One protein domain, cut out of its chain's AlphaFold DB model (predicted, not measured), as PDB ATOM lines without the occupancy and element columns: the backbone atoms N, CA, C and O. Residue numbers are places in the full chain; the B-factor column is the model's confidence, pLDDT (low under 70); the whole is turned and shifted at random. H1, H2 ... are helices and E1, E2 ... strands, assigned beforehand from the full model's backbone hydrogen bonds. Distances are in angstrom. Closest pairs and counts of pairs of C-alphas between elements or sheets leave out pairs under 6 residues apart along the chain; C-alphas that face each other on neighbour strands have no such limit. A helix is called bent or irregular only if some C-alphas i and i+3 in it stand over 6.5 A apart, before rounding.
ATOM      1  N   LYS A 190      10.677  11.310  82.541       94.88
ATOM      2  CA  LYS A 190      11.369  11.522  81.268       94.88
ATOM      3  C   LYS A 190      10.993  10.410  80.289       94.88
ATOM      4  O   LYS A 190      11.319   9.246  80.505       94.88
ATOM      5  N   THR A 191      10.344  10.773  79.188       93.62
ATOM      6  CA  THR A 191       9.927   9.841  78.132       93.62
ATOM      7  C   THR A 191      10.807  10.023  76.897       93.62
ATOM      8  O   THR A 191      11.087  11.146  76.474       93.62
ATOM      9  N   GLY A 192      11.245   8.912  76.303       95.50
ATOM     10  CA  GLY A 192      11.943   8.923  75.020       95.50
ATOM     11  C   GLY A 192      10.978   9.242  73.883       95.50
ATOM     12  O   GLY A 192       9.970   8.558  73.729       95.50
ATOM     13  N   MET A 193      11.287  10.255  73.080       95.62
ATOM     14  CA  MET A 193      10.510  10.612  71.893       95.62
ATOM     15  C   MET A 193      11.426  10.621  70.676       95.62
ATOM     16  O   MET A 193      12.556  11.115  70.741       95.62
ATOM     17  N   ALA A 194      10.943  10.048  69.574       96.88
ATOM     18  CA  ALA A 194      11.622  10.145  68.294       96.88
ATOM     19  C   ALA A 194      11.461  11.569  67.758       96.88
ATOM     20  O   ALA A 194      10.346  12.091  67.690       96.88
ATOM     21  N   ILE A 195      12.575  12.182  67.384       96.75
ATOM     22  CA  ILE A 195      12.621  13.491  66.751       96.75
ATOM     23  C   ILE A 195      13.434  13.411  65.469       96.75
ATOM     24  O   ILE A 195      14.294  12.541  65.314       96.75
ATOM     25  N   ASP A 196      13.164  14.344  64.574       95.81
ATOM     26  CA  ASP A 196      14.078  14.674  63.495       95.81
ATOM     27  C   ASP A 196      15.197  15.568  64.046       95.81
ATOM     28  O   ASP A 196      14.929  16.660  64.551       95.81
ATOM     29  N   ASP A 197      16.446  15.101  63.997       94.44
ATOM     30  CA  ASP A 197      17.583  15.819  64.588       94.44
ATOM     31  C   ASP A 197      17.859  17.160  63.890       94.44
ATOM     32  O   ASP A 197      18.360  18.086  64.526       94.44
ATOM     33  N   ALA A 198      17.475  17.291  62.613       93.00
ATOM     34  CA  ALA A 198      17.670  18.515  61.842       93.00
ATOM     35  C   ALA A 198      16.712  19.639  62.270       93.00
ATOM     36  O   ALA A 198      17.132  20.785  62.431       93.00
ATOM     37  N   THR A 199      15.426  19.330  62.458       92.75
ATOM     38  CA  THR A 199      14.409  20.337  62.820       92.75
ATOM     39  C   THR A 199      14.118  20.416  64.316       92.75
ATOM     40  O   THR A 199      13.521  21.390  64.776       92.75
ATOM     41  N   GLY A 200      14.482  19.389  65.087       92.25
ATOM     42  CA  GLY A 200      14.128  19.259  66.498       92.25
ATOM     43  C   GLY A 200      12.644  18.970  66.758       92.25
ATOM     44  O   GLY A 200      12.231  18.966  67.917       92.25
ATOM     45  N   LYS A 201      11.834  18.746  65.712       94.88
ATOM     46  CA  LYS A 201      10.402  18.418  65.811       94.88
ATOM     47  C   LYS A 201      10.187  16.916  66.013       94.88
ATOM     48  O   LYS A 201      11.084  16.115  65.761       94.88
ATOM     49  N   LEU A 202       8.986  16.527  66.450       95.31
ATOM     50  CA  LEU A 202       8.622  15.112  66.572       95.31
ATOM     51  C   LEU A 202       8.761  14.405  65.221       95.31
ATOM     52  O   LEU A 202       8.359  14.953  64.197       95.31
ATOM     53  N   TRP A 203       9.332  13.202  65.237       95.62
ATOM     54  CA  TRP A 203       9.547  12.405  64.034       95.62
ATOM     55  C   TRP A 203       8.222  12.002  63.389       95.62
ATOM     56  O   TRP A 203       7.292  11.584  64.081       95.62
ATOM     57  N   ASN A 204       8.183  12.028  62.061       94.12
ATOM     58  CA  ASN A 204       7.172  11.373  61.245       94.12
ATOM     59  C   ASN A 204       7.820  10.758  60.006       94.12
ATOM     60  O   ASN A 204       8.956  11.075  59.657       94.12
ATOM     61  N   GLU A 205       7.104   9.853  59.353       91.50
ATOM     62  CA  GLU A 205       7.566   9.285  58.094       91.50
ATOM     63  C   GLU A 205       7.743  10.391  57.042       91.50
ATOM     64  O   GLU A 205       6.897  11.274  56.894       91.50
ATOM     65  N   GLY A 206       8.875  10.352  56.333       87.12
ATOM     66  CA  GLY A 206       9.248  11.339  55.313       87.12
ATOM     67  C   GLY A 206      10.114  12.504  55.802       87.12
ATOM     68  O   GLY A 206      10.523  13.323  54.980       87.12
ATOM     69  N   CYS A 207      10.429  12.589  57.096       91.50
ATOM     70  CA  CYS A 207      11.334  13.623  57.593       91.50
ATOM     71  C   CYS A 207      12.758  13.445  57.056       91.50
ATOM     72  O   CYS A 207      13.286  12.336  57.014       91.50
ATOM     73  N   THR A 208      13.374  14.551  56.637       88.56
ATOM     74  CA  THR A 208      14.647  14.535  55.902       88.56
ATOM     75  C   THR A 208      15.863  14.273  56.784       88.56
ATOM     76  O   THR A 208      16.844  13.694  56.317       88.56
ATOM     77  N   GLY A 209      15.858  14.746  58.031       90.88
ATOM     78  CA  GLY A 209      17.017  14.584  58.899       90.88
ATOM     79  C   GLY A 209      17.057  13.223  59.602       90.88
ATOM     80  O   GLY A 209      16.194  12.367  59.403       90.88
ATOM     81  N   PRO A 210      18.097  12.974  60.413       94.94
ATOM     82  CA  PRO A 210      18.246  11.708  61.120       94.94
ATOM     83  C   PRO A 210      17.168  11.511  62.193       94.94
ATOM     84  O   PRO A 210      16.971  12.369  63.057       94.94
ATOM     85  N   LYS A 211      16.527  10.336  62.202       96.50
ATOM     86  CA  LYS A 211      15.649   9.908  63.299       96.50
ATOM     87  C   LYS A 211      16.480   9.603  64.540       96.50
ATOM     88  O   LYS A 211      17.233   8.630  64.557       96.50
ATOM     89  N   VAL A 212      16.297  10.380  65.602       96.38
ATOM     90  CA  VAL A 212      16.975  10.159  66.889       96.38
ATOM     91  C   VAL A 212      15.977  10.120  68.038       96.38
ATOM     92  O   VAL A 212      14.979  10.836  68.042       96.38
ATOM     93  N   THR A 213      16.241   9.297  69.051       97.44
ATOM     94  CA  THR A 213      15.439   9.276  70.282       97.44
ATOM     95  C   THR A 213      16.102  10.143  71.343       97.44
ATOM     96  O   THR A 213      17.220   9.863  71.774       97.44
ATOM     97  N   LYS A 214      15.401  11.186  71.802       96.25
ATOM     98  CA  LYS A 214      15.837  12.033  72.924       96.25
ATOM     99  C   LYS A 214      14.836  11.945  74.075       96.25
ATOM    100  O   LYS A 214      13.663  11.649  73.869       96.25
ATOM    101  N   GLY A 215      15.320  12.170  75.293       96.00
ATOM    102  CA  GLY A 215      14.490  12.183  76.496       96.00
ATOM    103  C   GLY A 215      13.874  13.555  76.737       96.00
ATOM    104  O   GLY A 215      14.596  14.552  76.751       96.00
ATOM    105  N   PHE A 216      12.565  13.587  76.968       96.31
ATOM    106  CA  PHE A 216      11.794  14.799  77.231       96.31
ATOM    107  C   PHE A 216      10.996  14.672  78.522       96.31
ATOM    108  O   PHE A 216      10.545  13.584  78.869       96.31
ATOM    109  N   MET A 217      10.803  15.791  79.217       95.38
ATOM    110  CA  MET A 217      10.000  15.851  80.431       95.38
ATOM    111  C   MET A 217       8.544  15.491  80.135       95.38
ATOM    112  O   MET A 217       7.867  16.158  79.354       95.38
ATOM    113  N   ASP A 218       8.051  14.469  80.820       92.69
ATOM    114  CA  ASP A 218       6.681  13.996  80.724       92.69
ATOM    115  C   ASP A 218       6.148  13.708  82.126       92.69
ATOM    116  O   ASP A 218       6.390  12.662  82.720       92.69
ATOM    117  N   LEU A 219       5.402  14.670  82.663       92.50
ATOM    118  CA  LEU A 219       4.795  14.561  83.987       92.50
ATOM    119  C   LEU A 219       3.404  13.909  83.941       92.50
ATOM    120  O   LEU A 219       2.672  13.949  84.925       92.50
ATOM    121  N   SER A 220       2.990  13.340  82.802       87.31
ATOM    122  CA  SER A 220       1.644  12.770  82.652       87.31
ATOM    123  C   SER A 220       1.415  11.497  83.472       87.31
ATOM    124  O   SER A 220       0.259  11.176  83.760       87.31
ATOM    125  N   LYS A 221       2.505  10.809  83.842       85.00
ATOM    126  CA  LYS A 221       2.536   9.562  84.625       85.00
ATOM    127  C   LYS A 221       2.912   9.771  86.096       85.00
ATOM    128  O   LYS A 221       2.988   8.803  86.846       85.00
ATOM    129  N   VAL A 222       3.169  11.015  86.496       88.25
ATOM    130  CA  VAL A 222       3.570  11.380  87.858       88.25
ATOM    131  C   VAL A 222       2.324  11.509  88.739       88.25
ATOM    132  O   VAL A 222       1.296  12.004  88.276       88.25
ATOM    133  N   GLU A 223       2.417  11.057  89.994       87.25
ATOM    134  CA  GLU A 223       1.320  11.065  90.978       87.25
ATOM    135  C   GLU A 223       0.007  10.414  90.475       87.25
ATOM    136  O   GLU A 223      -1.064  11.026  90.552       87.25
ATOM    137  N   PRO A 224       0.028   9.164  89.959       89.06
ATOM    138  CA  PRO A 224      -1.167   8.530  89.391       89.06
ATOM    139  C   PRO A 224      -2.301   8.338  90.414       89.06
ATOM    140  O   PRO A 224      -3.466   8.289  90.024       89.06
ATOM    141  N   GLY A 225      -1.978   8.290  91.713       93.50
ATOM    142  CA  GLY A 225      -2.952   8.237  92.809       93.50
ATOM    143  C   GLY A 225      -3.752   9.531  93.017       93.50
ATOM    144  O   GLY A 225      -4.728   9.524  93.761       93.50
ATOM    145  N   PHE A 226      -3.382  10.629  92.346       94.69
ATOM    146  CA  PHE A 226      -4.017  11.941  92.492       94.69
ATOM    147  C   PHE A 226      -4.452  12.511  91.129       94.69
ATOM    148  O   PHE A 226      -3.936  13.537  90.673       94.69
ATOM    149  N   PRO A 227      -5.429  11.891  90.439       93.75
ATOM    150  CA  PRO A 227      -5.849  12.311  89.099       93.75
ATOM    151  C   PRO A 227      -6.327  13.771  89.034       93.75
ATOM    152  O   PRO A 227      -6.115  14.439  88.019       93.75
ATOM    153  N   GLN A 228      -6.900  14.296  90.120       94.88
ATOM    154  CA  GLN A 228      -7.304  15.697  90.258       94.88
ATOM    155  C   GLN A 228      -6.133  16.693  90.187       94.88
ATOM    156  O   GLN A 228      -6.353  17.874  89.931       94.88
ATOM    157  N   TRP A 229      -4.883  16.249  90.374       93.94
ATOM    158  CA  TRP A 229      -3.701  17.105  90.234       93.94
ATOM    159  C   TRP A 229      -3.251  17.264  88.779       93.94
ATOM    160  O   TRP A 229      -2.615  18.263  88.433       93.94
ATOM    161  N   ARG A 230      -3.629  16.334  87.890       93.00
ATOM    162  CA  ARG A 230      -3.164  16.298  86.491       93.00
ATOM    163  C   ARG A 230      -3.400  17.601  85.716       93.00
ATOM    164  O   ARG A 230      -2.480  18.003  84.997       93.00
ATOM    165  N   PRO A 231      -4.556  18.292  85.822       93.38
ATOM    166  CA  PRO A 231      -4.750  19.571  85.142       93.38
ATOM    167  C   PRO A 231      -3.736  20.635  85.585       93.38
ATOM    168  O   PRO A 231      -3.229  21.384  84.750       93.38
ATOM    169  N   TYR A 232      -3.382  20.669  86.872       93.25
ATOM    170  CA  TYR A 232      -2.431  21.635  87.422       93.25
ATOM    171  C   TYR A 232      -0.991  21.301  87.037       93.25
ATOM    172  O   TYR A 232      -0.267  22.195  86.598       93.25
ATOM    173  N   THR A 233      -0.603  20.023  87.097       93.44
ATOM    174  CA  THR A 233       0.711  19.548  86.640       93.44
ATOM    175  C   THR A 233       0.913  19.839  85.154       93.44
ATOM    176  O   THR A 233       1.921  20.428  84.762       93.44
ATOM    177  N   ARG A 234      -0.081  19.514  84.314       92.50
ATOM    178  CA  ARG A 234      -0.049  19.816  82.875       92.50
ATOM    179  C   ARG A 234       0.011  21.317  82.624       92.50
ATOM    180  O   ARG A 234       0.823  21.770  81.820       92.50
ATOM    181  N   GLY A 235      -0.830  22.081  83.317       94.19
ATOM    182  CA  GLY A 235      -0.849  23.531  83.209       94.19
ATOM    183  C   GLY A 235       0.502  24.139  83.576       94.19
ATOM    184  O   GLY A 235       0.973  25.030  82.877       94.19
ATOM    185  N   TRP A 236       1.152  23.663  84.641       95.06
ATOM    186  CA  TRP A 236       2.499  24.099  85.015       95.06
ATOM    187  C   TRP A 236       3.531  23.734  83.940       95.06
ATOM    188  O   TRP A 236       4.249  24.621  83.487       95.06
ATOM    189  N   ALA A 237       3.545  22.486  83.456       94.56
ATOM    190  CA  ALA A 237       4.492  22.028  82.435       94.56
ATOM    191  C   ALA A 237       4.380  22.835  81.127       94.56
ATOM    192  O   ALA A 237       5.387  23.248  80.557       94.56
ATOM    193  N   GLN A 238       3.159  23.149  80.682       94.31
ATOM    194  CA  GLN A 238       2.924  23.999  79.508       94.31
ATOM    195  C   GLN A 238       3.471  25.421  79.687       94.31
ATOM    196  O   GLN A 238       3.981  26.015  78.733       94.31
ATOM    197  N   ARG A 239       3.368  25.982  80.900       96.25
ATOM    198  CA  ARG A 239       3.961  27.287  81.211       96.25
ATOM    199  C   ARG A 239       5.480  27.200  81.254       96.25
ATOM    200  O   ARG A 239       6.126  28.036  80.633       96.25
ATOM    201  N   ALA A 240       6.029  26.182  81.912       95.94
ATOM    202  CA  ALA A 240       7.467  25.994  82.079       95.94
ATOM    203  C   ALA A 240       8.168  25.730  80.738       95.94
ATOM    204  O   ALA A 240       9.264  26.232  80.512       95.94
ATOM    205  N   ALA A 241       7.487  25.088  79.784       95.06
ATOM    206  CA  ALA A 241       7.951  24.948  78.402       95.06
ATOM    207  C   ALA A 241       8.172  26.281  77.667       95.06
ATOM    208  O   ALA A 241       8.828  26.302  76.631       95.06
ATOM    209  N   ARG A 242       7.627  27.392  78.178       95.62
ATOM    210  CA  ARG A 242       7.869  28.749  77.663       95.62
ATOM    211  C   ARG A 242       8.968  29.493  78.432       95.62
ATOM    212  O   ARG A 242       9.318  30.596  78.034       95.62
ATOM    213  N   GLY A 243       9.494  28.912  79.510       95.12
ATOM    214  CA  GLY A 243      10.544  29.490  80.344       95.12
ATOM    215  C   GLY A 243      10.184  29.594  81.830       95.12
ATOM    216  O   GLY A 243       9.067  29.298  82.265       95.12
ATOM    217  N   SER A 244      11.176  30.019  82.614       95.38
ATOM    218  CA  SER A 244      11.006  30.476  83.998       95.38
ATOM    219  C   SER A 244      10.341  31.862  84.013       95.38
ATOM    220  O   SER A 244      10.501  32.627  83.068       95.38
ATOM    221  N   GLY A 245       9.610  32.199  85.076       95.75
ATOM    222  CA  GLY A 245       8.914  33.483  85.236       95.75
ATOM    223  C   GLY A 245       7.542  33.561  84.554       95.75
ATOM    224  O   GLY A 245       6.937  34.625  84.496       95.75
ATOM    225  N   VAL A 246       7.021  32.451  84.025       97.44
ATOM    226  CA  VAL A 246       5.755  32.436  83.281       97.44
ATOM    227  C   VAL A 246       4.584  32.252  84.246       97.44
ATOM    228  O   VAL A 246       4.371  31.164  84.791       97.44
ATOM    229  N   PHE A 247       3.801  33.311  84.440       96.88
ATOM    230  CA  PHE A 247       2.648  33.330  85.342       96.88
ATOM    231  C   PHE A 247       1.433  32.567  84.794       96.88
ATOM    232  O   PHE A 247       1.211  32.475  83.584       96.88
ATOM    233  N   GLY A 248       0.633  31.999  85.701       95.38
ATOM    234  CA  GLY A 248      -0.695  31.468  85.397       95.38
ATOM    235  C   GLY A 248      -1.206  30.453  86.420       95.38
ATOM    236  O   GLY A 248      -0.680  30.326  87.524       95.38
ATOM    237  N   GLY A 249      -2.238  29.701  86.033       91.94
ATOM    238  CA  GLY A 249      -2.951  28.790  86.932       91.94
ATOM    239  C   GLY A 249      -3.866  29.522  87.929       91.94
ATOM    240  O   GLY A 249      -3.883  30.751  87.964       91.94
ATOM    241  N   PRO A 250      -4.622  28.785  88.762       92.94
ATOM    242  CA  PRO A 250      -5.681  29.362  89.604       92.94
ATOM    243  C   PRO A 250      -5.203  30.370  90.655       92.94
ATOM    244  O   PRO A 250      -5.984  31.185  91.131       92.94
ATOM    245  N   LYS A 251      -3.929  30.289  91.051       93.19
ATOM    246  CA  LYS A 251      -3.306  31.167  92.051       93.19
ATOM    247  C   LYS A 251      -2.326  32.168  91.437       93.19
ATOM    248  O   LYS A 251      -1.558  32.774  92.169       93.19
ATOM    249  N   HIS A 252      -2.329  32.307  90.107       95.25
ATOM    250  CA  HIS A 252      -1.461  33.229  89.373       95.25
ATOM    251  C   HIS A 252       0.022  33.118  89.796       95.25
ATOM    252  O   HIS A 252       0.679  34.101  90.131       95.25
ATOM    253  N   THR A 253       0.560  31.894  89.808       93.19
ATOM    254  CA  THR A 253       1.946  31.629  90.222       93.19
ATOM    255  C   THR A 253       2.882  31.567  89.022       93.19
ATOM    256  O   THR A 253       2.502  31.115  87.935       93.19
ATOM    257  N   GLN A 254       4.126  32.004  89.220       95.06
ATOM    258  CA  GLN A 254       5.180  31.902  88.214       95.06
ATOM    259  C   GLN A 254       5.813  30.509  88.175       95.06
ATOM    260  O   GLN A 254       5.938  29.828  89.193       95.06
ATOM    261  N   THR A 255       6.252  30.092  86.989       96.44
ATOM    262  CA  THR A 255       7.201  28.981  86.845       96.44
ATOM    263  C   THR A 255       8.575  29.416  87.336       96.44
ATOM    264  O   THR A 255       8.944  30.580  87.209       96.44
ATOM    265  N   ALA A 256       9.356  28.492  87.885       95.31
ATOM    266  CA  ALA A 256      10.724  28.781  88.280       95.31
ATOM    267  C   ALA A 256      11.603  27.534  88.177       95.31
ATOM    268  O   ALA A 256      11.107  26.403  88.211       95.31
ATOM    269  N   TYR A 257      12.911  27.746  88.051       93.94
ATOM    270  CA  TYR A 257      13.895  26.710  88.353       93.94
ATOM    271  C   TYR A 257      13.970  26.465  89.864       93.94
ATOM    272  O   TYR A 257      13.364  27.195  90.659       93.94
ATOM    273  N   PHE A 258      14.733  25.443  90.259       88.44
ATOM    274  CA  PHE A 258      14.992  25.151  91.667       88.44
ATOM    275  C   PHE A 258      15.435  26.412  92.436       88.44
ATOM    276  O   PHE A 258      16.062  27.316  91.876       88.44
ATOM    277  N   GLY A 259      15.016  26.514  93.701       83.69
ATOM    278  CA  GLY A 259      15.305  27.671  94.555       83.69
ATOM    279  C   GLY A 259      14.842  29.018  93.991       83.69
ATOM    280  O   GLY A 259      15.489  30.033  94.245       83.69
ATOM    281  N   PHE A 260      13.783  29.039  93.174       88.06
ATOM    282  CA  PHE A 260      13.301  30.235  92.474       88.06
ATOM    283  C   PHE A 260      14.385  30.929  91.628       88.06
ATOM    284  O   PHE A 260      14.410  32.151  91.506       88.06
ATOM    285  N   GLY A 261      15.321  30.148  91.075       86.75
ATOM    286  CA  GLY A 261      16.454  30.653  90.298       86.75
ATOM    287  C   GLY A 261      17.613  31.213  91.131       86.75
ATOM    288  O   GLY A 261      18.664  31.497  90.567       86.75
ATOM    289  N   ARG A 262      17.466  31.328  92.459       85.06
ATOM    290  CA  ARG A 262      18.536  31.780  93.365       85.06
ATOM    291  C   ARG A 262      19.519  30.665  93.725       85.06
ATOM    292  O   ARG A 262      20.641  30.950  94.124       85.06
ATOM    293  N   LEU A 263      19.102  29.404  93.586       84.25
ATOM    294  CA  LEU A 263      19.920  28.226  93.867       84.25
ATOM    295  C   LEU A 263      19.803  27.222  92.719       84.25
ATOM    296  O   LEU A 263      18.763  26.600  92.532       84.25
ATOM    297  N   LEU A 264      20.884  27.055  91.959       89.94
ATOM    298  CA  LEU A 264      20.920  26.241  90.742       89.94
ATOM    299  C   LEU A 264      22.034  25.180  90.820       89.94
ATOM    300  O   LEU A 264      23.002  25.263  90.063       89.94
ATOM    301  N   PRO A 265      21.927  24.171  91.707       87.00
ATOM    302  CA  PRO A 265      23.003  23.201  91.948       87.00
ATOM    303  C   PRO A 265      23.375  22.398  90.692       87.00
ATOM    304  O   PRO A 265      24.503  21.929  90.560       87.00
ATOM    305  N   PHE A 266      22.444  22.281  89.741       91.44
ATOM    306  CA  PHE A 266      22.636  21.592  88.462       91.44
ATOM    307  C   PHE A 266      22.418  22.510  87.250       91.44
ATOM    308  O   PHE A 266      22.201  22.028  86.138       91.44
ATOM    309  N   GLY A 267      22.467  23.831  87.458       92.25
ATOM    310  CA  GLY A 267      22.166  24.841  86.444       92.25
ATOM    311  C   GLY A 267      20.673  25.149  86.285       92.25
ATOM    312  O   GLY A 267      19.814  24.586  86.965       92.25
ATOM    313  N   ALA A 268      20.368  26.079  85.377       93.88
ATOM    314  CA  ALA A 268      19.019  26.540  85.048       93.88
ATOM    315  C   ALA A 268      18.258  25.493  84.215       93.88
ATOM    316  O   ALA A 268      18.163  25.592  82.994       93.88
ATOM    317  N   THR A 269      17.776  24.437  84.867       93.94
ATOM    318  CA  THR A 269      17.132  23.298  84.204       93.94
ATOM    319  C   THR A 269      16.101  22.623  85.107       93.94
ATOM    320  O   THR A 269      16.190  22.693  86.332       93.94
ATOM    321  N   TRP A 270      15.150  21.918  84.492       92.88
ATOM    322  CA  TRP A 270      14.227  20.996  85.167       92.88
ATOM    323  C   TRP A 270      14.635  19.520  84.998       92.88
ATOM    324  O   TRP A 270      13.872  18.620  85.326       92.88
ATOM    325  N   GLY A 271      15.833  19.260  84.463       93.56
ATOM    326  CA  GLY A 271      16.403  17.917  84.308       93.56
ATOM    327  C   GLY A 271      16.171  17.257  82.952       93.56
ATOM    328  O   GLY A 271      16.883  16.316  82.607       93.56
ATOM    329  N   ALA A 272      15.241  17.780  82.154       95.25
ATOM    330  CA  ALA A 272      15.034  17.418  80.755       95.25
ATOM    331  C   ALA A 272      14.354  18.581  80.005       95.25
ATOM    332  O   ALA A 272      13.672  19.392  80.638       95.25
ATOM    333  N   PRO A 273      14.522  18.687  78.674       95.06
ATOM    334  CA  PRO A 273      13.740  19.617  77.863       95.06
ATOM    335  C   PRO A 273      12.265  19.202  77.817       95.06
ATOM    336  O   PRO A 273      11.937  18.028  77.982       95.06
ATOM    337  N   PHE A 274      11.369  20.149  77.539       95.12
ATOM    338  CA  PHE A 274       9.967  19.830  77.262       95.12
ATOM    339  C   PHE A 274       9.794  19.265  75.845       95.12
ATOM    340  O   PHE A 274      10.587  19.615  74.965       95.12
ATOM    341  N   PRO A 275       8.770  18.423  75.608       93.81
ATOM    342  CA  PRO A 275       8.491  17.856  74.294       93.81
ATOM    343  C   PRO A 275       8.406  18.933  73.202       93.81
ATOM    344  O   PRO A 275       7.827  19.999  73.452       93.81
ATOM    345  N   PRO A 276       8.941  18.675  71.994       92.44
ATOM    346  CA  PRO A 276       8.834  19.607  70.883       92.44
ATOM    347  C   PRO A 276       7.379  19.886  70.525       92.44
ATOM    348  O   PRO A 276       6.495  19.043  70.694       92.44
ATOM    349  N   ARG A 277       7.134  21.080  69.983       87.69
ATOM    350  CA  ARG A 277       5.836  21.409  69.398       87.69
ATOM    351  C   ARG A 277       5.840  21.048  67.922       87.69
ATOM    352  O   ARG A 277       6.693  21.514  67.171       87.69
ATOM    353  N   GLY A 278       4.831  20.285  67.522       89.38
ATOM    354  CA  GLY A 278       4.632  19.890  66.138       89.38
ATOM    355  C   GLY A 278       5.558  18.765  65.685       89.38
ATOM    356  O   GLY A 278       6.438  18.289  66.407       89.38
ATOM    357  N   THR A 279       5.315  18.359  64.452       92.75
ATOM    358  CA  THR A 279       5.919  17.203  63.802       92.75
ATOM    359  C   THR A 279       6.731  17.691  62.608       92.75
ATOM    360  O   THR A 279       6.387  18.714  62.011       92.75
ATOM    361  N   CYS A 280       7.845  17.033  62.293       89.94
ATOM    362  CA  CYS A 280       8.590  17.341  61.076       89.94
ATOM    363  C   CYS A 280       7.726  17.029  59.846       89.94
ATOM    364  O   CYS A 280       6.911  16.104  59.848       89.94
ATOM    365  N   GLU A 281       7.859  17.871  58.827       86.56
ATOM    366  CA  GLU A 281       7.104  17.742  57.587       86.56
ATOM    367  C   GLU A 281       7.951  16.985  56.566       86.56
ATOM    368  O   GLU A 281       9.166  17.217  56.505       86.56
ATOM    369  N   PRO A 282       7.342  16.096  55.765       78.06
ATOM    370  CA  PRO A 282       8.029  15.508  54.634       78.06
ATOM    371  C   PRO A 282       8.483  16.603  53.677       78.06
ATOM    372  O   PRO A 282       7.744  17.565  53.441       78.06
ATOM    373  N   GLN A 283       9.662  16.451  53.075       68.81
ATOM    374  CA  GLN A 283       9.978  17.298  51.931       68.81
ATOM    375  C   GLN A 283       8.919  17.077  50.842       68.81
ATOM    376  O   GLN A 283       8.584  15.924  50.550       68.81
TER     377      GLN A 283
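Overview. This is residues 190 to 283 of the 323 residues of an uncharacterized protein of Chloroflexi bacterium (UniProt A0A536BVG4). Little regular structure: a two-stranded hairpin, E1 and E2, makes one half, while helix H1, short helix H2 and loops make the other. The last stretch, residues 262 to 283, folds back from H2 along the hairpin. The 94 printed residues hold E1, E2, H1 and H2 in that order; the class is mixed, with only 32 residues in named elements, and the antiparallel sheet's order is E1 - E2. The whole is loose, with a radius of gyration of the C-alphas of 15.5 A and spans of 44 by 31 by 21 A.

Along the chain. E1, residues 190 to 196, begins at C-alpha 190 (11.369, 11.522, 81.268) and spans 18.3 A; E2, residues 211 to 217, spans 19.0 A. H1, residues 227 to 240, spans 20.3 A and is irregular, but only just: C-alphas 228 and 231 are 6.9 A apart. H2, residues 258 to 261, spans 5.9 A and ends at C-alpha 261 (16.454, 30.653, 90.298).

Arrangement. E1 and E2 form an antiparallel hairpin at 146 degrees, with N 191 and O 216 within hydrogen-bond range at 2.8 A. H1 and H2 are apart, and both are apart from E1. In H1, 8 of 10 O i to N i+4 pairs are within range; H2 is too short for one.

Size, cuts and confidence. The farthest C-alphas, Arg 262 and Gln 283, are 44.7 A apart. The printed part has no cut; links E1 to E2 and H1 to H2 are long. Residues 224 to 229, of which 227 to 229 belong to H1, stand free. Only residue 283 has pLDDT under 70.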